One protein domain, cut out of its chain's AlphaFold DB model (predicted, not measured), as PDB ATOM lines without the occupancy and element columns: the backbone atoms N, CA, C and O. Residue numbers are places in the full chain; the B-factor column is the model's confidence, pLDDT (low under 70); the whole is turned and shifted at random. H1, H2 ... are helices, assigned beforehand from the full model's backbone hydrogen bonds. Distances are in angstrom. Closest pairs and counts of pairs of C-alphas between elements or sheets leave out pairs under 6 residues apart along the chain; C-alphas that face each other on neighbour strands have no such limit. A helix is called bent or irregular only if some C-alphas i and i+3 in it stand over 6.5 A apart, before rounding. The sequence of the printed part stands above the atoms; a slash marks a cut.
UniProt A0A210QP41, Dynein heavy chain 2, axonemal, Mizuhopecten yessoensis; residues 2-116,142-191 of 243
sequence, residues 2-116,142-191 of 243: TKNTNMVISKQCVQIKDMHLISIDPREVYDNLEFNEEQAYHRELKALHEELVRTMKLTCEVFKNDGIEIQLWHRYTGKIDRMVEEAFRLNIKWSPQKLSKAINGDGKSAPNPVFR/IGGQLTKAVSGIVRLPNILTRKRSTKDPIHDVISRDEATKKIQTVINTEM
ATOM      1  N   THR A   2      35.851  78.064  10.919       62.97
ATOM      2  CA  THR A   2      34.840  79.143  10.821       62.97
ATOM      3  C   THR A   2      33.609  78.858   9.943       62.97
ATOM      4  O   THR A   2      32.512  79.272  10.305       62.97
ATOM      5  N   LYS A   3      33.734  78.140   8.813       72.94
ATOM      6  CA  LYS A   3      32.568  77.793   7.967       72.94
ATOM      7  C   LYS A   3      31.570  76.867   8.678       72.94
ATOM      8  O   LYS A   3      30.371  77.108   8.587       72.94
ATOM      9  N   ASN A   4      32.055  75.853   9.402       83.31
ATOM     10  CA  ASN A   4      31.190  74.919  10.125       83.31
ATOM     11  C   ASN A   4      30.494  75.621  11.301       83.31
ATOM     12  O   ASN A   4      29.280  75.525  11.443       83.31
ATOM     13  N   THR A   5      31.229  76.436  12.068       83.50
ATOM     14  CA  THR A   5      30.638  77.250  13.141       83.50
ATOM     15  C   THR A   5      29.556  78.196  12.620       83.50
ATOM     16  O   THR A   5      28.473  78.252  13.190       83.50
ATOM     17  N   ASN A   6      29.799  78.908  11.513       87.88
ATOM     18  CA  ASN A   6      28.793  79.807  10.935       87.88
ATOM     19  C   ASN A   6      27.509  79.066  10.546       87.88
ATOM     20  O   ASN A   6      26.418  79.608  10.704       87.88
ATOM     21  N   MET A   7      27.633  77.832  10.056       90.44
ATOM     22  CA  MET A   7      26.483  76.988   9.751       90.44
ATOM     23  C   MET A   7      25.731  76.579  11.023       90.44
ATOM     24  O   MET A   7      24.505  76.636  11.032       90.44
ATOM     25  N   VAL A   8      26.441  76.217  12.098       93.06
ATOM     26  CA  VAL A   8      25.828  75.900  13.402       93.06
ATOM     27  C   VAL A   8      25.101  77.118  13.972       93.06
ATOM     28  O   VAL A   8      23.925  77.011  14.298       93.06
ATOM     29  N   ILE A   9      25.745  78.285  14.005       93.19
ATOM     30  CA  ILE A   9      25.137  79.529  14.501       93.19
ATOM     31  C   ILE A   9      23.912  79.906  13.667       93.19
ATOM     32  O   ILE A   9      22.876  80.259  14.218       93.19
ATOM     33  N   SER A  10      23.995  79.793  12.339       93.94
ATOM     34  CA  SER A  10      22.846  80.045  11.465       93.94
ATOM     35  C   SER A  10      21.675  79.116  11.798       93.94
ATOM     36  O   SER A  10      20.546  79.579  11.936       93.94
ATOM     37  N   LYS A  11      21.938  77.819  12.017       95.12
ATOM     38  CA  LYS A  11      20.916  76.857  12.460       95.12
ATOM     39  C   LYS A  11      20.329  77.229  13.825       95.12
ATOM     40  O   LYS A  11      19.115  77.165  13.972       95.12
ATOM     41  N   GLN A  12      21.150  77.666  14.780       95.06
ATOM     42  CA  GLN A  12      20.682  78.131  16.093       95.06
ATOM     43  C   GLN A  12      19.785  79.375  15.968       95.06
ATOM     44  O   GLN A  12      18.721  79.429  16.577       95.06
ATOM     45  N   CYS A  13      20.143  80.346  15.121       96.06
ATOM     46  CA  CYS A  13      19.285  81.502  14.838       96.06
ATOM     47  C   CYS A  13      17.958  81.090  14.183       96.06
ATOM     48  O   CYS A  13      16.913  81.639  14.519       96.06
ATOM     49  N   VAL A  14      17.979  80.119  13.264       94.94
ATOM     50  CA  VAL A  14      16.756  79.571  12.661       94.94
ATOM     51  C   VAL A  14      15.887  78.891  13.721       94.94
ATOM     52  O   VAL A  14      14.689  79.139  13.745       94.94
ATOM     53  N   GLN A  15      16.480  78.120  14.639       94.25
ATOM     54  CA  GLN A  15      15.761  77.505  15.760       94.25
ATOM     55  C   GLN A  15      15.102  78.550  16.666       94.25
ATOM     56  O   GLN A  15      13.925  78.409  16.968       94.25
ATOM     57  N   ILE A  16      15.815  79.620  17.038       94.50
ATOM     58  CA  ILE A  16      15.242  80.735  17.815       94.50
ATOM     59  C   ILE A  16      14.058  81.352  17.060       94.50
ATOM     60  O   ILE A  16      12.989  81.547  17.626       94.50
ATOM     61  N   LYS A  17      14.241  81.631  15.766       93.50
ATOM     62  CA  LYS A  17      13.241  82.266  14.900       93.50
ATOM     63  C   LYS A  17      11.975  81.409  14.731       93.50
ATOM     64  O   LYS A  17      10.881  81.963  14.740       93.50
ATOM     65  N   ASP A  18      12.125  80.095  14.549       89.88
ATOM     66  CA  ASP A  18      11.027  79.143  14.296       89.88
ATOM     67  C   ASP A  18      10.428  78.532  15.575       89.88
ATOM     68  O   ASP A  18       9.408  77.836  15.522       89.88
ATOM     69  N   MET A  19      11.033  78.790  16.735       87.62
ATOM     70  CA  MET A  19      10.405  78.512  18.017       87.62
ATOM     71  C   MET A  19       9.110  79.323  18.120       87.62
ATOM     72  O   MET A  19       9.036  80.455  17.653       87.62
ATOM     73  N   HIS A  20       8.072  78.750  18.716       76.62
ATOM     74  CA  HIS A  20       6.808  79.450  18.897       76.62
ATOM     75  C   HIS A  20       6.546  79.626  20.379       76.62
ATOM     76  O   HIS A  20       6.536  78.649  21.116       76.62
ATOM     77  N   LEU A  21       6.329  80.874  20.784       79.19
ATOM     78  CA  LEU A  21       6.103  81.242  22.184       79.19
ATOM     79  C   LEU A  21       4.626  81.216  22.580       79.19
ATOM     80  O   LEU A  21       4.250  81.760  23.608       79.19
ATOM     81  N   ILE A  22       3.778  80.688  21.702       77.88
ATOM     82  CA  ILE A  22       2.356  80.507  21.955       77.88
ATOM     83  C   ILE A  22       2.007  79.102  21.486       77.88
ATOM     84  O   ILE A  22       2.171  78.777  20.298       77.88
ATOM     85  N   SER A  23       1.531  78.291  22.423       74.12
ATOM     86  CA  SER A  23       0.904  77.003  22.164       74.12
ATOM     87  C   SER A  23      -0.607  77.147  22.313       74.12
ATOM     88  O   SER A  23      -1.085  77.772  23.250       74.12
ATOM     89  N   ILE A  24      -1.360  76.608  21.357       73.75
ATOM     90  CA  ILE A  24      -2.823  76.543  21.415       73.75
ATOM     91  C   ILE A  24      -3.180  75.117  21.050       73.75
ATOM     92  O   ILE A  24      -2.909  74.695  19.919       73.75
ATOM     93  N   ASP A  25      -3.744  74.375  21.998       73.56
ATOM     94  CA  ASP A  25      -4.274  73.053  21.702       73.56
ATOM     95  C   ASP A  25      -5.628  73.221  20.992       73.56
ATOM     96  O   ASP A  25      -6.558  73.784  21.570       73.56
ATOM     97  N   PRO A  26      -5.787  72.741  19.744       72.00
ATOM     98  CA  PRO A  26      -7.066  72.804  19.040       72.00
ATOM     99  C   PRO A  26      -8.206  72.032  19.731       72.00
ATOM    100  O   PRO A  26      -9.349  72.150  19.299       72.00
ATOM    101  N   ARG A  27      -7.910  71.204  20.740       77.38
ATOM    102  CA  ARG A  27      -8.879  70.406  21.506       77.38
ATOM    103  C   ARG A  27      -9.273  71.048  22.833       77.38
ATOM    104  O   ARG A  27     -10.187  70.547  23.487       77.38
ATOM    105  N   GLU A  28      -8.586  72.108  23.241       77.69
ATOM    106  CA  GLU A  28      -8.792  72.769  24.522       77.69
ATOM    107  C   GLU A  28      -9.522  74.100  24.331       77.69
ATOM    108  O   GLU A  28      -9.274  74.837  23.380       77.69
ATOM    109  N   VAL A  29     -10.434  74.404  25.256       80.81
ATOM    110  CA  VAL A  29     -11.124  75.694  25.317       80.81
ATOM    111  C   VAL A  29     -10.698  76.379  26.606       80.81
ATOM    112  O   VAL A  29     -10.969  75.869  27.693       80.81
ATOM    113  N   TYR A  30     -10.052  77.534  26.480       76.94
ATOM    114  CA  TYR A  30      -9.444  78.252  27.596       76.94
ATOM    115  C   TYR A  30     -10.472  79.140  28.312       76.94
ATOM    116  O   TYR A  30     -11.166  79.938  27.678       76.94
ATOM    117  N   ASP A  31     -10.568  79.020  29.640       69.12
ATOM    118  CA  ASP A  31     -11.506  79.806  30.465       69.12
ATOM    119  C   ASP A  31     -10.986  81.223  30.777       69.12
ATOM    120  O   ASP A  31     -11.776  82.141  30.979       69.12
ATOM    121  N   ASN A  32      -9.663  81.416  30.779       62.66
ATOM    122  CA  ASN A  32      -8.986  82.698  30.968       62.66
ATOM    123  C   ASN A  32      -7.805  82.808  29.990       62.66
ATOM    124  O   ASN A  32      -7.239  81.798  29.578       62.66
ATOM    125  N   LEU A  33      -7.361  84.036  29.698       59.22
ATOM    126  CA  LEU A  33      -6.061  84.314  29.059       59.22
ATOM    127  C   LEU A  33      -4.915  84.112  30.071       59.22
ATOM    128  O   LEU A  33      -4.055  84.975  30.241       59.22
ATOM    129  N   GLU A  34      -4.929  82.995  30.801       54.47
ATOM    130  CA  GLU A  34      -3.821  82.598  31.664       54.47
ATOM    131  C   GLU A  34      -2.693  82.060  30.787       54.47
ATOM    132  O   GLU A  34      -2.474  80.860  30.659       54.47
ATOM    133  N   PHE A  35      -1.929  82.985  30.207       54.94
ATOM    134  CA  PHE A  35      -0.590  82.713  29.699       54.94
ATOM    135  C   PHE A  35       0.364  82.460  30.879       54.94
ATOM    136  O   PHE A  35       1.379  83.140  31.038       54.94
ATOM    137  N   ASN A  36       0.065  81.466  31.723       47.78
ATOM    138  CA  ASN A  36       0.908  81.024  32.844       47.78
ATOM    139  C   ASN A  36       2.230  80.361  32.378       47.78
ATOM    140  O   ASN A  36       2.924  79.681  33.130       47.78
ATOM    141  N   GLU A  37       2.624  80.623  31.135       53.41
ATOM    142  CA  GLU A  37       3.781  80.095  30.427       53.41
ATOM    143  C   GLU A  37       4.941  81.113  30.340       53.41
ATOM    144  O   GLU A  37       6.013  80.784  29.826       53.41
ATOM    145  N   GLU A  38       4.786  82.329  30.894       53.00
ATOM    146  CA  GLU A  38       5.799  83.409  30.862       53.00
ATOM    147  C   GLU A  38       7.184  82.941  31.384       53.00
ATOM    148  O   GLU A  38       8.230  83.424  30.948       53.00
ATOM    149  N   GLN A  39       7.211  81.939  32.275       52.06
ATOM    150  CA  GLN A  39       8.434  81.316  32.799       52.06
ATOM    151  C   GLN A  39       9.041  80.243  31.882       52.06
ATOM    152  O   GLN A  39      10.268  80.138  31.815       52.06
ATOM    153  N   ALA A  40       8.225  79.423  31.216       65.81
ATOM    154  CA  ALA A  40       8.711  78.302  30.408       65.81
ATOM    155  C   ALA A  40       9.426  78.813  29.151       65.81
ATOM    156  O   ALA A  40      10.586  78.475  28.906       65.81
ATOM    157  N   TYR A  41       8.790  79.747  28.442       71.81
ATOM    158  CA  TYR A  41       9.344  80.361  27.237       71.81
ATOM    159  C   TYR A  41      10.639  81.124  27.500       71.81
ATOM    160  O   TYR A  41      11.605  81.012  26.743       71.81
ATOM    161  N   HIS A  42      10.693  81.865  28.609       74.81
ATOM    162  CA  HIS A  42      11.906  82.570  29.003       74.81
ATOM    163  C   HIS A  42      13.065  81.585  29.242       74.81
ATOM    164  O   HIS A  42      14.185  81.843  28.798       74.81
ATOM    165  N   ARG A  43      12.819  80.431  29.882       79.62
ATOM    166  CA  ARG A  43      13.857  79.406  30.109       79.62
ATOM    167  C   ARG A  43      14.381  78.821  28.798       79.62
ATOM    168  O   ARG A  43      15.593  78.717  28.633       79.62
ATOM    169  N   GLU A  44      13.498  78.482  27.868       85.00
ATOM    170  CA  GLU A  44      13.868  77.861  26.591       85.00
ATOM    171  C   GLU A  44      14.632  78.821  25.664       85.00
ATOM    172  O   GLU A  44      15.689  78.469  25.135       85.00
ATOM    173  N   LEU A  45      14.173  80.071  25.533       88.62
ATOM    174  CA  LEU A  45      14.879  81.096  24.756       88.62
ATOM    175  C   LEU A  45      16.253  81.422  25.344       88.62
ATOM    176  O   LEU A  45      17.229  81.611  24.611       88.62
ATOM    177  N   LYS A  46      16.345  81.457  26.676       90.56
ATOM    178  CA  LYS A  46      17.613  81.652  27.373       90.56
ATOM    179  C   LYS A  46      18.563  80.481  27.132       90.56
ATOM    180  O   LYS A  46      19.727  80.728  26.830       90.56
ATOM    181  N   ALA A  47      18.075  79.243  27.179       92.12
ATOM    182  CA  ALA A  47      18.880  78.057  26.895       92.12
ATOM    183  C   ALA A  47      19.436  78.067  25.459       92.12
ATOM    184  O   ALA A  47      20.628  77.834  25.258       92.12
ATOM    185  N   LEU A  48      18.617  78.423  24.460       93.19
ATOM    186  CA  LEU A  48      19.074  78.579  23.070       93.19
ATOM    187  C   LEU A  48      20.160  79.655  22.937       93.19
ATOM    188  O   LEU A  48      21.148  79.472  22.221       93.19
ATOM    189  N   HIS A  49      20.004  80.775  23.648       95.81
ATOM    190  CA  HIS A  49      20.999  81.841  23.661       95.81
ATOM    191  C   HIS A  49      22.305  81.424  24.356       95.81
ATOM    192  O   HIS A  49      23.389  81.695  23.841       95.81
ATOM    193  N   GLU A  50      22.229  80.745  25.501       95.25
ATOM    194  CA  GLU A  50      23.395  80.221  26.222       95.25
ATOM    195  C   GLU A  50      24.178  79.211  25.374       95.25
ATOM    196  O   GLU A  50      25.410  79.263  25.317       95.25
ATOM    197  N   GLU A  51      23.471  78.357  24.640       94.94
ATOM    198  CA  GLU A  51      24.057  77.386  23.722       94.94
ATOM    199  C   GLU A  51      24.730  78.067  22.515       94.94
ATOM    200  O   GLU A  51      25.823  77.681  22.092       94.94
ATOM    201  N   LEU A  52      24.155  79.155  21.995       95.44
ATOM    202  CA  LEU A  52      24.801  79.984  20.971       95.44
ATOM    203  C   LEU A  52      26.067  80.666  21.505       95.44
ATOM    204  O   LEU A  52      27.114  80.661  20.848       95.44
ATOM    205  N   VAL A  53      26.005  81.219  22.719       95.50
ATOM    206  CA  VAL A  53      27.163  81.810  23.406       95.50
ATOM    207  C   VAL A  53      28.267  80.767  23.584       95.50
ATOM    208  O   VAL A  53      29.440  81.080  23.371       95.50
ATOM    209  N   ARG A  54      27.921  79.522  23.929       94.38
ATOM    210  CA  ARG A  54      28.873  78.410  24.055       94.38
ATOM    211  C   ARG A  54      29.563  78.102  22.722       94.38
ATOM    212  O   ARG A  54      30.794  78.056  22.683       94.38
ATOM    213  N   THR A  55      28.810  77.984  21.627       92.12
ATOM    214  CA  THR A  55      29.358  77.806  20.266       92.12
ATOM    215  C   THR A  55      30.318  78.938  19.881       92.12
ATOM    216  O   THR A  55      31.402  78.701  19.337       92.12
ATOM    217  N   MET A  56      29.961  80.181  20.211       91.94
ATOM    218  CA  MET A  56      30.814  81.347  19.981       91.94
ATOM    219  C   MET A  56      32.100  81.301  20.817       91.94
ATOM    220  O   MET A  56      33.177  81.555  20.280       91.94
ATOM    221  N   LYS A  57      32.029  80.934  22.104       90.31
ATOM    222  CA  LYS A  57      33.211  80.815  22.980       90.31
ATOM    223  C   LYS A  57      34.238  79.823  22.437       90.31
ATOM    224  O   LYS A  57      35.420  80.150  22.421       90.31
ATOM    225  N   LEU A  58      33.797  78.675  21.922       87.31
ATOM    226  CA  LEU A  58      34.686  77.693  21.280       87.31
ATOM    227  C   LEU A  58      35.385  78.262  20.037       87.31
ATOM    228  O   LEU A  58      36.509  77.898  19.716       87.31
ATOM    229  N   THR A  59      34.736  79.197  19.347       82.69
ATOM    230  CA  THR A  59      35.292  79.844  18.149       82.69
ATOM    231  C   THR A  59      36.253  80.979  18.499       82.69
ATOM    232  O   THR A  59      37.151  81.283  17.719       82.69
ATOM    233  N   CYS A  60      36.107  81.583  19.684       78.31
ATOM    234  CA  CYS A  60      36.980  82.644  20.189       78.31
ATOM    235  C   CYS A  60      38.434  82.179  20.350       78.31
ATOM    236  O   CYS A  60      39.350  82.975  20.172       78.31
ATOM    237  N   GLU A  61      38.667  80.895  20.636       71.75
ATOM    238  CA  GLU A  61      40.019  80.335  20.800       71.75
ATOM    239  C   GLU A  61      40.897  80.482  19.555       71.75
ATOM    240  O   GLU A  61      42.116  80.529  19.672       71.75
ATOM    241  N   VAL A  62      40.275  80.649  18.387       69.62
ATOM    242  CA  VAL A  62      40.944  80.843  17.097       69.62
ATOM    243  C   VAL A  62      41.487  82.276  16.917       69.62
ATOM    244  O   VAL A  62      42.263  82.500  16.001       69.62
ATOM    245  N   PHE A  63      41.104  83.242  17.766       69.81
ATOM    246  CA  PHE A  63      41.391  84.680  17.588       69.81
ATOM    247  C   PHE A  63      42.224  85.310  18.730       69.81
ATOM    248  O   PHE A  63      42.087  86.504  19.012       69.81
ATOM    249  N   LYS A  64      43.001  84.511  19.475       68.62
ATOM    250  CA  LYS A  64      43.617  84.933  20.752       68.62
ATOM    251  C   LYS A  64      45.030  85.530  20.642       68.62
ATOM    252  O   LYS A  64      45.536  85.974  21.672       68.62
ATOM    253  N   ASN A  65      45.671  85.544  19.475       67.62
ATOM    254  CA  ASN A  65      47.131  85.675  19.419       67.62
ATOM    255  C   ASN A  65      47.641  87.093  19.121       67.62
ATOM    256  O   ASN A  65      48.708  87.448  19.621       67.62
ATOM    257  N   ASP A  66      46.906  87.929  18.376       73.75
ATOM    258  CA  ASP A  66      47.361  89.289  18.050       73.75
ATOM    259  C   ASP A  66      46.253  90.364  17.997       73.75
ATOM    260  O   ASP A  66      45.049  90.104  18.094       73.75
ATOM    261  N   GLY A  67      46.666  91.631  17.871       72.81
ATOM    262  CA  GLY A  67      45.754  92.777  17.842       72.81
ATOM    263  C   GLY A  67      44.804  92.805  16.636       72.81
ATOM    264  O   GLY A  67      43.710  93.369  16.742       72.81
ATOM    265  N   ILE A  68      45.179  92.192  15.510       79.12
ATOM    266  CA  ILE A  68      44.357  92.132  14.292       79.12
ATOM    267  C   ILE A  68      43.248  91.091  14.477       79.12
ATOM    268  O   ILE A  68      42.078  91.377  14.202       79.12
ATOM    269  N   GLU A  69      43.583  89.920  15.017       80.94
ATOM    270  CA  GLU A  69      42.640  88.859  15.371       80.94
ATOM    271  C   GLU A  69      41.587  89.343  16.374       80.94
ATOM    272  O   GLU A  69      40.393  89.082  16.201       80.94
ATOM    273  N   ILE A  70      41.991  90.147  17.363       82.44
ATOM    274  CA  ILE A  70      41.061  90.752  18.323       82.44
ATOM    275  C   ILE A  70      40.062  91.675  17.611       82.44
ATOM    276  O   ILE A  70      38.861  91.612  17.892       82.44
ATOM    277  N   GLN A  71      40.500  92.517  16.668       84.69
ATOM    278  CA  GLN A  71      39.575  93.373  15.910       84.69
ATOM    279  C   GLN A  71      38.631  92.563  15.011       84.69
ATOM    280  O   GLN A  71      37.438  92.883  14.918       84.69
ATOM    281  N   LEU A  72      39.133  91.502  14.378       87.12
ATOM    282  CA  LEU A  72      38.323  90.569  13.592       87.12
ATOM    283  C   LEU A  72      37.262  89.888  14.463       87.12
ATOM    284  O   LEU A  72      36.098  89.832  14.062       87.12
ATOM    285  N   TRP A  73      37.617  89.477  15.682       89.88
ATOM    286  CA  TRP A  73      36.683  88.918  16.658       89.88
ATOM    287  C   TRP A  73      35.570  89.901  17.042       89.88
ATOM    288  O   TRP A  73      34.402  89.518  17.120       89.88
ATOM    289  N   HIS A  74      35.896  91.185  17.216       89.69
ATOM    290  CA  HIS A  74      34.897  92.215  17.524       89.69
ATOM    291  C   HIS A  74      33.907  92.401  16.367       89.69
ATOM    292  O   HIS A  74      32.694  92.439  16.583       89.69
ATOM    293  N   ARG A  75      34.407  92.468  15.125       90.50
ATOM    294  CA  ARG A  75      33.557  92.563  13.925       90.50
ATOM    295  C   ARG A  75      32.688  91.319  13.752       90.50
ATOM    296  O   ARG A  75      31.501  91.440  13.455       90.50
ATOM    297  N   TYR A  76      33.263  90.138  13.966       91.62
ATOM    298  CA  TYR A  76      32.551  88.868  13.881       91.62
ATOM    299  C   TYR A  76      31.443  88.764  14.936       91.62
ATOM    300  O   TYR A  76      30.293  88.515  14.583       91.62
ATOM    301  N   THR A  77      31.748  89.065  16.200       94.06
ATOM    302  CA  THR A  77      30.760  89.087  17.289       94.06
ATOM    303  C   THR A  77      29.628  90.066  16.986       94.06
ATOM    304  O   THR A  77      28.464  89.717  17.145       94.06
ATOM    305  N   GLY A  78      29.941  91.258  16.466       94.62
ATOM    306  CA  GLY A  78      28.925  92.227  16.046       94.62
ATOM    307  C   GLY A  78      28.049  91.745  14.882       94.62
ATOM    308  O   GLY A  78      26.862  92.064  14.835       94.62
ATOM    309  N   LYS A  79      28.597  90.955  13.950       94.50
ATOM    310  CA  LYS A  79      27.815  90.324  12.876       94.50
ATOM    311  C   LYS A  79      26.847  89.283  13.437       94.50
ATOM    312  O   LYS A  79      25.676  89.302  13.068       94.50
ATOM    313  N   ILE A  80      27.323  88.397  14.312       95.56
ATOM    314  CA  ILE A  80      26.478  87.360  14.911       95.56
ATOM    315  C   ILE A  80      25.416  87.982  15.825       95.56
ATOM    316  O   ILE A  80      24.262  87.579  15.758       95.56
ATOM    317  N   ASP A  81      25.749  89.031  16.584       97.25
ATOM    318  CA  ASP A  81      24.788  89.762  17.428       97.25
ATOM    319  C   ASP A  81      23.598  90.292  16.621       97.25
ATOM    320  O   ASP A  81      22.455  90.145  17.040       97.25
ATOM    321  N   ARG A  82      23.846  90.824  15.415       96.25
ATOM    322  CA  ARG A  82      22.776  91.252  14.498       96.25
ATOM    323  C   ARG A  82      21.913  90.086  14.016       96.25
ATOM    324  O   ARG A  82      20.708  90.249  13.888       96.25
ATOM    325  N   MET A  83      22.514  88.927  13.741       96.88
ATOM    326  CA  MET A  83      21.760  87.733  13.337       96.88
ATOM    327  C   MET A  83      20.878  87.210  14.475       96.88
ATOM    328  O   MET A  83      19.766  86.758  14.225       96.88
ATOM    329  N   VAL A  84      21.372  87.270  15.711       96.94
ATOM    330  CA  VAL A  84      20.627  86.868  16.909       96.94
ATOM    331  C   VAL A  84      19.499  87.853  17.212       96.94
ATOM    332  O   VAL A  84      18.370  87.426  17.430       96.94
ATOM    333  N   GLU A  85      19.770  89.161  17.153       97.12
ATOM    334  CA  GLU A  85      18.753  90.217  17.271       97.12
ATOM    335  C   GLU A  85      17.605  89.998  16.278       97.12
ATOM    336  O   GLU A  85      16.441  90.004  16.672       97.12
ATOM    337  N   GLU A  86      17.932  89.736  15.011       96.62
ATOM    338  CA  GLU A  86      16.936  89.482  13.971       96.62
ATOM    339  C   GLU A  86      16.140  88.195  14.225       96.62
ATOM    340  O   GLU A  86      14.926  88.175  14.032       96.62
ATOM    341  N   ALA A  87      16.792  87.130  14.700       96.75
ATOM    342  CA  ALA A  87      16.113  85.883  15.042       96.75
ATOM    343  C   ALA A  87      15.067  86.084  16.148       96.75
ATOM    344  O   ALA A  87      13.926  85.651  15.988       96.75
ATOM    345  N   PHE A  88      15.422  86.793  17.226       95.75
ATOM    346  CA  PHE A  88      14.474  87.129  18.291       95.75
ATOM    347  C   PHE A  88      13.368  88.058  17.797       95.75
ATOM    348  O   PHE A  88      12.199  87.814  18.075       95.75
ATOM    349  N   ARG A  89      13.698  89.085  17.007       94.88
ATOM    350  CA  ARG A  89      12.694  89.992  16.435       94.88
ATOM    351  C   ARG A  89      11.652  89.232  15.618       94.88
ATOM    352  O   ARG A  89      10.459  89.438  15.807       94.88
ATOM    353  N   LEU A  90      12.085  88.323  14.744       93.69
ATOM    354  CA  LEU A  90      11.183  87.492  13.944       93.69
ATOM    355  C   LEU A  90      10.383  86.498  14.800       93.69
ATOM    356  O   LEU A  90       9.201  86.301  14.535       93.69
ATOM    357  N   ASN A  91      10.983  85.919  15.839       92.31
ATOM    358  CA  ASN A  91      10.287  85.047  16.788       92.31
ATOM    359  C   ASN A  91       9.126  85.776  17.495       92.31
ATOM    360  O   ASN A  91       7.997  85.274  17.497       92.31
ATOM    361  N   ILE A  92       9.363  86.991  18.005       91.19
ATOM    362  CA  ILE A  92       8.318  87.821  18.630       91.19
ATOM    363  C   ILE A  92       7.284  88.284  17.601       91.19
ATOM    364  O   ILE A  92       6.088  88.261  17.872       91.19
ATOM    365  N   LYS A  93       7.727  88.652  16.396       90.12
ATOM    366  CA  LYS A  93       6.855  89.097  15.305       90.12
ATOM    367  C   LYS A  93       5.849  88.026  14.873       90.12
ATOM    368  O   LYS A  93       4.696  88.344  14.590       90.12
ATOM    369  N   TRP A  94       6.287  86.772  14.764       88.44
ATOM    370  CA  TRP A  94       5.476  85.701  14.179       88.44
ATOM    371  C   TRP A  94       4.723  84.854  15.206       88.44
ATOM    372  O   TRP A  94       3.698  84.270  14.855       88.44
ATOM    373  N   SER A  95       5.151  84.825  16.472       87.38
ATOM    374  CA  SER A  95       4.464  84.054  17.519       87.38
ATOM    375  C   SER A  95       2.976  84.434  17.692       87.38
ATOM    376  O   SER A  95       2.149  83.521  17.676       87.38
ATOM    377  N   PRO A  96       2.575  85.726  17.731       83.50
ATOM    378  CA  PRO A  96       1.166  86.132  17.826       83.50
ATOM    379  C   PRO A  96       0.288  85.684  16.652       83.50
ATOM    380  O   PRO A  96      -0.916  85.498  16.809       83.50
ATOM    381  N   GLN A  97       0.867  85.468  15.465       82.31
ATOM    382  CA  GLN A  97       0.084  85.067  14.292       82.31
ATOM    383  C   GLN A  97      -0.545  83.683  14.439       82.31
ATOM    384  O   GLN A  97      -1.566  83.411  13.808       82.31
ATOM    385  N   LYS A  98       0.038  82.806  15.263       78.00
ATOM    386  CA  LYS A  98      -0.582  81.519  15.588       78.00
ATOM    387  C   LYS A  98      -1.906  81.697  16.317       78.00
ATOM    388  O   LYS A  98      -2.866  81.017  15.970       78.00
ATOM    389  N   LEU A  99      -1.968  82.639  17.257       77.38
ATOM    390  CA  LEU A  99      -3.208  82.965  17.949       77.38
ATOM    391  C   LEU A  99      -4.246  83.558  17.000       77.38
ATOM    392  O   LEU A  99      -5.386  83.108  17.018       77.38
ATOM    393  N   SER A 100      -3.848  84.480  16.113       78.19
ATOM    394  CA  SER A 100      -4.780  85.021  15.108       78.19
ATOM    395  C   SER A 100      -5.399  83.913  14.261       78.19
ATOM    396  O   SER A 100      -6.612  83.859  14.090       78.19
ATOM    397  N   LYS A 101      -4.575  82.973  13.778       79.25
ATOM    398  CA  LYS A 101      -5.047  81.829  12.985       79.25
ATOM    399  C   LYS A 101      -5.968  80.900  13.772       79.25
ATOM    400  O   LYS A 101      -6.914  80.379  13.196       79.25
ATOM    401  N   ALA A 102      -5.696  80.682  15.058       75.81
ATOM    402  CA  ALA A 102      -6.550  79.849  15.898       75.81
ATOM    403  C   ALA A 102      -7.938  80.475  16.100       75.81
ATOM    404  O   ALA A 102      -8.929  79.756  16.059       75.81
ATOM    405  N   ILE A 103      -8.008  81.800  16.264       75.31
ATOM    406  CA  ILE A 103      -9.271  82.504  16.510       75.31
ATOM    407  C   ILE A 103     -10.059  82.748  15.213       75.31
ATOM    408  O   ILE A 103     -11.263  82.513  15.173       75.31
ATOM    409  N   ASN A 104      -9.399  83.211  14.149       75.31
ATOM    410  CA  ASN A 104     -10.067  83.590  12.897       75.31
ATOM    411  C   ASN A 104     -10.278  82.411  11.940       75.31
ATOM    412  O   ASN A 104     -11.043  82.517  10.981       75.31
ATOM    413  N   GLY A 105      -9.600  81.289  12.182       70.31
ATOM    414  CA  GLY A 105      -9.575  80.155  11.268       70.31
ATOM    415  C   GLY A 105      -8.674  80.393  10.053       70.31
ATOM    416  O   GLY A 105      -8.074  81.451   9.861       70.31
ATOM    417  N   ASP A 106      -8.551  79.366   9.216       69.44
ATOM    418  CA  ASP A 106      -7.721  79.368   8.005       69.44
ATOM    419  C   ASP A 106      -8.514  79.694   6.723       69.44
ATOM    420  O   ASP A 106      -7.991  79.569   5.613       69.44
ATOM    421  N   GLY A 107      -9.784  80.091   6.874       65.75
ATOM    422  CA  GLY A 107     -10.719  80.369   5.781       65.75
ATOM    423  C   GLY A 107     -11.247  79.123   5.059       65.75
ATOM    424  O   GLY A 107     -11.991  79.264   4.092       65.75
ATOM    425  N   LYS A 108     -10.869  77.913   5.494       68.00
ATOM    426  CA  LYS A 108     -11.304  76.638   4.895       68.00
ATOM    427  C   LYS A 108     -12.148  75.801   5.846       68.00
ATOM    428  O   LYS A 108     -13.038  75.089   5.391       68.00
ATOM    429  N   SER A 109     -11.868  75.892   7.142       63.53
ATOM    430  CA  SER A 109     -12.590  75.181   8.197       63.53
ATOM    431  C   SER A 109     -13.247  76.172   9.155       63.53
ATOM    432  O   SER A 109     -12.786  77.307   9.291       63.53
ATOM    433  N   ALA A 110     -14.311  75.743   9.839       62.44
ATOM    434  CA  ALA A 110     -14.854  76.519  10.951       62.44
ATOM    435  C   ALA A 110     -13.749  76.727  12.012       62.44
ATOM    436  O   ALA A 110     -13.022  75.772  12.304       62.44
ATOM    437  N   PRO A 111     -13.580  77.948  12.554       66.75
ATOM    438  CA  PRO A 111     -12.556  78.216  13.557       66.75
ATOM    439  C   PRO A 111     -12.786  77.359  14.806       66.75
ATOM    440  O   PRO A 111     -13.927  77.146  15.224       66.75
ATOM    441  N   ASN A 112     -11.701  76.864  15.405       68.81
ATOM    442  CA  ASN A 112     -11.796  76.119  16.656       68.81
ATOM    443  C   ASN A 112     -12.133  77.087  17.800       68.81
ATOM    444  O   ASN A 112     -11.548  78.170  17.869       68.81
ATOM    445  N   PRO A 113     -13.048  76.722  18.714       75.12
ATOM    446  CA  PRO A 113     -13.360  77.561  19.862       75.12
ATOM    447  C   PRO A 113     -12.128  77.684  20.764       75.12
ATOM    448  O   PRO A 113     -11.718  76.714  21.389       75.12
ATOM    449  N   VAL A 114     -11.540  78.882  20.829       77.75
ATOM    450  CA  VAL A 114     -10.329  79.139  21.630       77.75
ATOM    451  C   VAL A 114     -10.683  79.530  23.064       77.75
ATOM    452  O   VAL A 114     -10.088  79.021  24.006       77.75
ATOM    453  N   PHE A 115     -11.667  80.412  23.250       79.38
ATOM    454  CA  PHE A 115     -12.033  80.936  24.567       79.38
ATOM    455  C   PHE A 115     -13.451  80.545  24.953       79.38
ATOM    456  O   PHE A 115     -14.381  80.668  24.153       79.38
ATOM    457  N   ARG A 116     -13.627  80.132  26.210       84.81
ATOM    458  CA  ARG A 116     -14.950  79.995  26.809       84.81
ATOM    459  C   ARG A 116     -15.386  81.354  27.326       84.81
ATOM    460  O   ARG A 116     -14.680  81.994  28.098       84.81
ATOM    461  N   ILE A 142      -0.280  90.537  24.412       82.19
ATOM    462  CA  ILE A 142       0.592  89.403  24.060       82.19
ATOM    463  C   ILE A 142       1.932  89.866  23.508       82.19
ATOM    464  O   ILE A 142       2.970  89.426  23.992       82.19
ATOM    465  N   GLY A 143       1.949  90.793  22.545       84.88
ATOM    466  CA  GLY A 143       3.207  91.303  21.993       84.88
ATOM    467  C   GLY A 143       4.146  91.865  23.072       84.88
ATOM    468  O   GLY A 143       5.358  91.643  23.027       84.88
ATOM    469  N   GLY A 144       3.587  92.527  24.091       87.00
ATOM    470  CA  GLY A 144       4.333  93.029  25.246       87.00
ATOM    471  C   GLY A 144       4.870  91.910  26.141       87.00
ATOM    472  O   GLY A 144       6.046  91.933  26.501       87.00
ATOM    473  N   GLN A 145       4.045  90.906  26.450       84.62
ATOM    474  CA  GLN A 145       4.448  89.733  27.240       84.62
ATOM    475  C   GLN A 145       5.563  88.937  26.548       84.62
ATOM    476  O   GLN A 145       6.585  88.620  27.157       84.62
ATOM    477  N   LEU A 146       5.431  88.698  25.241       86.44
ATOM    478  CA  LEU A 146       6.455  88.025  24.444       86.44
ATOM    479  C   LEU A 146       7.762  88.830  24.404       86.44
ATOM    480  O   LEU A 146       8.848  88.274  24.557       86.44
ATOM    481  N   THR A 147       7.678  90.157  24.271       90.25
ATOM    482  CA  THR A 147       8.863  91.030  24.335       90.25
ATOM    483  C   THR A 147       9.532  90.974  25.712       90.25
ATOM    484  O   THR A 147      10.760  90.965  25.817       90.25
ATOM    485  N   LYS A 148       8.749  90.875  26.789       88.44
ATOM    486  CA  LYS A 148       9.271  90.701  28.148       88.44
ATOM    487  C   LYS A 148       9.966  89.347  28.329       88.44
ATOM    488  O   LYS A 148      10.983  89.297  29.023       88.44
ATOM    489  N   ALA A 149       9.517  88.287  27.652       86.62
ATOM    490  CA  ALA A 149      10.163  86.970  27.690       86.62
ATOM    491  C   ALA A 149      11.611  86.977  27.148       86.62
ATOM    492  O   ALA A 149      12.425  86.156  27.566       86.62
ATOM    493  N   VAL A 150      11.965  87.932  26.276       89.81
ATOM    494  CA  VAL A 150      13.340  88.113  25.761       89.81
ATOM    495  C   VAL A 150      14.158  89.163  26.521       89.81
ATOM    496  O   VAL A 150      15.299  89.446  26.152       89.81
ATOM    497  N   SER A 151      13.627  89.738  27.605       91.75
ATOM    498  CA  SER A 151      14.326  90.775  28.385       91.75
ATOM    499  C   SER A 151      15.644  90.293  29.003       91.75
ATOM    500  O   SER A 151      16.594  91.068  29.100       91.75
ATOM    501  N   GLY A 152      15.740  89.001  29.344       90.56
ATOM    502  CA  GLY A 152      16.948  88.374  29.884       90.56
ATOM    503  C   GLY A 152      18.054  88.091  28.857       90.56
ATOM    504  O   GLY A 152      19.141  87.654  29.243       90.56
ATOM    505  N   ILE A 153      17.813  88.319  27.562       94.31
ATOM    506  CA  ILE A 153      18.795  88.045  26.508       94.31
ATOM    507  C   ILE A 153      19.794  89.202  26.404       94.31
ATOM    508  O   ILE A 153      19.470  90.329  26.020       94.31
ATOM    509  N   VAL A 154      21.051  88.903  26.730       95.88
ATOM    510  CA  VAL A 154      22.148  89.875  26.761       95.88
ATOM    511  C   VAL A 154      22.881  89.907  25.420       95.88
ATOM    512  O   VAL A 154      23.192  88.870  24.846       95.88
ATOM    513  N   ARG A 155      23.236  91.109  24.952       97.44
ATOM    514  CA  ARG A 155      24.037  91.324  23.733       97.44
ATOM    515  C   ARG A 155      25.328  90.506  23.734       97.44
ATOM    516  O   ARG A 155      26.079  90.529  24.710       97.44
ATOM    517  N   LEU A 156      25.661  89.891  22.603       96.88
ATOM    518  CA  LEU A 156      26.853  89.047  22.487       96.88
ATOM    519  C   LEU A 156      28.167  89.801  22.760       96.88
ATOM    520  O   LEU A 156      28.991  89.262  23.504       96.88
ATOM    521  N   PRO A 157      28.381  91.047  22.279       95.75
ATOM    522  CA  PRO A 157      29.570  91.825  22.633       95.75
ATOM    523  C   PRO A 157      29.691  92.093  24.138       95.75
ATOM    524  O   PRO A 157      30.789  92.240  24.666       95.75
ATOM    525  N   ASN A 158      28.574  92.115  24.867       96.19
ATOM    526  CA  ASN A 158      28.625  92.273  26.316       96.19
ATOM    527  C   ASN A 158      29.111  90.998  27.010       96.19
ATOM    528  O   ASN A 158      29.563  91.085  28.140       96.19
ATOM    529  N   ILE A 159      29.057  89.831  26.374       95.12
ATOM    530  CA  ILE A 159      29.494  88.570  26.985       95.12
ATOM    531  C   ILE A 159      30.891  88.173  26.495       95.12
ATOM    532  O   ILE A 159      31.693  87.636  27.256       95.12
ATOM    533  N   LEU A 160      31.169  88.405  25.212       92.81
ATOM    534  CA  LEU A 160      32.269  87.771  24.485       92.81
ATOM    535  C   LEU A 160      33.435  88.711  24.158       92.81
ATOM    536  O   LEU A 160      34.467  88.251  23.666       92.81
ATOM    537  N   THR A 161      33.288  90.019  24.387       89.88
ATOM    538  CA  THR A 161      34.316  91.014  24.055       89.88
ATOM    539  C   THR A 161      34.581  91.972  25.212       89.88
ATOM    540  O   THR A 161      33.721  92.224  26.052       89.88
ATOM    541  N   ARG A 162      35.790  92.550  25.245       87.06
ATOM    542  CA  ARG A 162      36.137  93.608  26.213       87.06
ATOM    543  C   ARG A 162      35.381  94.904  25.920       87.06
ATOM    544  O   ARG A 162      34.924  95.576  26.839       87.06
ATOM    545  N   LYS A 163      35.232  95.245  24.636       88.31
ATOM    546  CA  LYS A 163      34.415  96.378  24.202       88.31
ATOM    547  C   LYS A 163      32.940  95.985  24.263       88.31
ATOM    548  O   LYS A 163      32.520  95.073  23.559       88.31
ATOM    549  N   ARG A 164      32.165  96.674  25.099       91.81
ATOM    550  CA  ARG A 164      30.719  96.454  25.221       91.81
ATOM    551  C   ARG A 164      29.979  96.960  23.980       91.81
ATOM    552  O   ARG A 164      30.485  97.798  23.230       91.81
ATOM    553  N   SER A 165      28.784  96.422  23.768       93.44
ATOM    554  CA  SER A 165      27.856  96.889  22.744       93.44
ATOM    555  C   SER A 165      27.466  98.340  23.016       93.44
ATOM    556  O   SER A 165      27.195  98.708  24.154       93.44
ATOM    557  N   THR A 166      27.394  99.147  21.960       94.06
ATOM    558  CA  THR A 166      26.813 100.499  22.000       94.06
ATOM    559  C   THR A 166      25.331 100.501  21.623       94.06
ATOM    560  O   THR A 166      24.725 101.562  21.553       94.06
ATOM    561  N   LYS A 167      24.767  99.332  21.294       95.12
ATOM    562  CA  LYS A 167      23.346  99.167  20.987       95.12
ATOM    563  C   LYS A 167      22.544  98.924  22.258       95.12
ATOM    564  O   LYS A 167      23.009  98.196  23.139       95.12
ATOM    565  N   ASP A 168      21.304  99.393  22.241       96.62
ATOM    566  CA  ASP A 168      20.280  99.089  23.239       96.62
ATOM    567  C   ASP A 168      20.063  97.575  23.417       96.62
ATOM    568  O   ASP A 168      20.377  96.790  22.510       96.62
ATOM    569  N   PRO A 169      19.507  97.125  24.553       96.88
ATOM    570  CA  PRO A 169      19.063  95.745  24.753       96.88
ATOM    571  C   PRO A 169      18.163  95.209  23.624       96.88
ATOM    572  O   PRO A 169      17.488  95.967  22.931       96.88
ATOM    573  N   ILE A 170      18.152  93.887  23.412       96.12
ATOM    574  CA  ILE A 170      17.359  93.261  22.329       96.12
ATOM    575  C   ILE A 170      15.867  93.554  22.495       96.12
ATOM    576  O   ILE A 170      15.225  93.992  21.543       96.12
ATOM    577  N   HIS A 171      15.332  93.367  23.701       94.88
ATOM    578  CA  HIS A 171      13.914  93.593  23.984       94.88
ATOM    579  C   HIS A 171      13.481  95.047  23.737       94.88
ATOM    580  O   HIS A 171      12.388  95.277  23.229       94.88
ATOM    581  N   ASP A 172      14.355  96.020  24.010       96.38
ATOM    582  CA  ASP A 172      14.102  97.441  23.753       96.38
ATOM    583  C   ASP A 172      14.048  97.769  22.259       96.38
ATOM    584  O   ASP A 172      13.237  98.582  21.818       96.38
ATOM    585  N   VAL A 173      14.898  97.128  21.454       95.31
ATOM    586  CA  VAL A 173      14.839  97.272  19.995       95.31
ATOM    587  C   VAL A 173      13.545  96.660  19.452       95.31
ATOM    588  O   VAL A 173      12.890  97.271  18.611       95.31
ATOM    589  N   ILE A 174      13.150  95.488  19.958       94.19
ATOM    590  CA  ILE A 174      11.929  94.789  19.530       94.19
ATOM    591  C   ILE A 174      10.667  95.557  19.941       94.19
ATOM    592  O   ILE A 174       9.750  95.680  19.134       94.19
ATOM    593  N   SER A 175      10.619  96.137  21.144       93.06
ATOM    594  CA  SER A 175       9.449  96.898  21.617       93.06
ATOM    595  C   SER A 175       9.137  98.122  20.745       93.06
ATOM    596  O   SER A 175       7.988  98.566  20.660       93.06
ATOM    597  N   ARG A 176      10.149  98.655  20.050       93.69
ATOM    598  CA  ARG A 176      10.027  99.773  19.105       93.69
ATOM    599  C   ARG A 176       9.900  99.338  17.643       93.69
ATOM    600  O   ARG A 176       9.751 100.204  16.787       93.69
ATOM    601  N   ASP A 177       9.935  98.040  17.341       92.69
ATOM    602  CA  ASP A 177       9.850  97.534  15.970       92.69
ATOM    603  C   ASP A 177       8.437  97.724  15.394       92.69
ATOM    604  O   ASP A 177       7.476  97.051  15.769       92.69
ATOM    605  N   GLU A 178       8.320  98.638  14.431       91.69
ATOM    606  CA  GLU A 178       7.046  98.976  13.789       91.69
ATOM    607  C   GLU A 178       6.421  97.790  13.042       91.69
ATOM    608  O   GLU A 178       5.199  97.673  12.971       91.69
ATOM    609  N   ALA A 179       7.229  96.863  12.516       88.69
ATOM    610  CA  ALA A 179       6.706  95.674  11.845       88.69
ATOM    611  C   ALA A 179       6.007  94.717  12.828       88.69
ATOM    612  O   ALA A 179       4.969  94.144  12.490       88.69
ATOM    613  N   THR A 180       6.555  94.565  14.035       87.00
ATOM    614  CA  THR A 180       5.966  93.789  15.132       87.00
ATOM    615  C   THR A 180       4.692  94.459  15.641       87.00
ATOM    616  O   THR A 180       3.652  93.804  15.724       87.00
ATOM    617  N   LYS A 181       4.720  95.781  15.866       88.94
ATOM    618  CA  LYS A 181       3.520  96.549  16.246       88.94
ATOM    619  C   LYS A 181       2.412  96.440  15.201       88.94
ATOM    620  O   LYS A 181       1.265  96.195  15.555       88.94
ATOM    621  N   LYS A 182       2.751  96.551  13.913       90.31
ATOM    622  CA  LYS A 182       1.784  96.439  12.813       90.31
ATOM    623  C   LYS A 182       1.068  95.090  12.813       90.31
ATOM    624  O   LYS A 182      -0.133  95.060  12.571       90.31
ATOM    625  N   ILE A 183       1.770  93.993  13.094       86.19
ATOM    626  CA  ILE A 183       1.132  92.672  13.198       86.19
ATOM    627  C   ILE A 183       0.182  92.614  14.387       86.19
ATOM    628  O   ILE A 183      -0.932  92.131  14.221       86.19
ATOM    629  N   GLN A 184       0.560  93.158  15.546       85.81
ATOM    630  CA  GLN A 184      -0.351  93.229  16.690       85.81
ATOM    631  C   GLN A 184      -1.607  94.052  16.366       85.81
ATOM    632  O   GLN A 184      -2.712  93.640  16.707       85.81
ATOM    633  N   THR A 185      -1.462  95.179  15.661       88.31
ATOM    634  CA  THR A 185      -2.606  95.979  15.202       88.31
ATOM    635  C   THR A 185      -3.505  95.185  14.261       88.31
ATOM    636  O   THR A 185      -4.716  95.208  14.436       88.31
ATOM    637  N   VAL A 186      -2.930  94.454  13.298       87.25
ATOM    638  CA  VAL A 186      -3.702  93.593  12.387       87.25
ATOM    639  C   VAL A 186      -4.492  92.547  13.170       87.25
ATOM    640  O   VAL A 186      -5.688  92.423  12.945       87.25
ATOM    641  N   ILE A 187      -3.865  91.870  14.136       83.94
ATOM    642  CA  ILE A 187      -4.540  90.878  14.988       83.94
ATOM    643  C   ILE A 187      -5.711  91.519  15.737       83.94
ATOM    644  O   ILE A 187      -6.816  90.989  15.714       83.94
ATOM    645  N   ASN A 188      -5.504  92.685  16.354       84.62
ATOM    646  CA  ASN A 188      -6.563  93.381  17.087       84.62
ATOM    647  C   ASN A 188      -7.733  93.778  16.170       84.62
ATOM    648  O   ASN A 188      -8.888  93.626  16.558       84.62
ATOM    649  N   THR A 189      -7.447  94.245  14.951       86.75
ATOM    650  CA  THR A 189      -8.480  94.575  13.959       86.75
ATOM    651  C   THR A 189      -9.239  93.333  13.498       86.75
ATOM    652  O   THR A 189     -10.461  93.377  13.383       86.75
ATOM    653  N   GLU A 190      -8.547  92.213  13.267       83.88
ATOM    654  CA  GLU A 190      -9.180  90.946  12.883       83.88
ATOM    655  C   GLU A 190     -10.093  90.382  13.989       83.88
ATOM    656  O   GLU A 190     -11.039  89.664  13.681       83.88
ATOM    657  N   MET A 191      -9.864  90.732  15.262       81.88
ATOM    658  CA  MET A 191     -10.731  90.333  16.382       81.88
ATOM    659  C   MET A 191     -12.023  91.152  16.493       81.88
ATOM    660  O   MET A 191     -12.969  90.701  17.142       81.88
TER     661      MET A 191
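What this domain is: This is residues 2 to 116 and 142 to 191 of the 243 residues of the protein "Dynein heavy chain 2, axonemal" of Mizuhopecten yessoensis (UniProt A0A210QP41). The model is a long rod built on an up-and-down bundle of three long helices, H1, H2 and H3a, side by side, each running against the one before; H3 runs on nearly straight through its second arm, H3b. H4 and H5 pack on H2 and H3a, H6 packs on H3a and H4, and H7 runs beside H3b. The printed part has 165 residues with seven named helices, H1 to H7 in chain order, and no named strand: all helix. It is only just loose, close to compact, with a radius of gyration of the C-alphas of 18.7 A, and spans 63 by 28 by 28 A.

How they stand to each other: The hub is H3, residues 67 to 104, touching six other helices. By its hydrogen bonds it was assigned as one helix, but it is bent, C-alphas 93 and 96 being 6.9 A apart; its arms H3a, residues 67 to 93, and H3b, residues 96 to 104, stand at a shallow tilt of 14 degrees. H2, residues 38 to 63, forms a hairpin with H3a, which it touches with residues 60 to 63 alone; their closest C-alphas, Phe 63 and Glu 69, are 4.9 A apart. H1, residues 2 to 18, forms a hairpin with H2, closest at C-alphas Ile 9 and Leu 52, 6.5 A. H7, residues 178 to 191, touches H3b, closest at C-alphas Ser 100 and Ile 187, 5.9 A. H5, residues 156 to 160, touches H3a, closest at C-alphas Leu 156 and Asp 81, 5.5 A. H4, residues 142 to 149, touches H6, residues 170 to 175, closest at C-alphas Thr 147 and His 171, 5.7 A. Every O i to N i+4 pair is within hydrogen-bond range in H1, H3a, H3b, H4, H5, H6 and H7; in H2, 18 of 22 are.

Where its parts are: H3a measures 39.2 A, H2 38.0 A and H1 24.1 A. H1 begins at C-alpha 2 (34.840, 79.143, 10.821); H7 ends at C-alpha 191 (-10.731, 90.333, 16.382).

The domain as a whole: Residues 117 to 141 are not printed; C-alphas 116 and 142 are 18.4 A apart across this cut. The link from H1 to H2 is long, 19 residues. Confidence is under 70 at residue 2 and residues 31 to 40, 62 to 65 and 106 to 112.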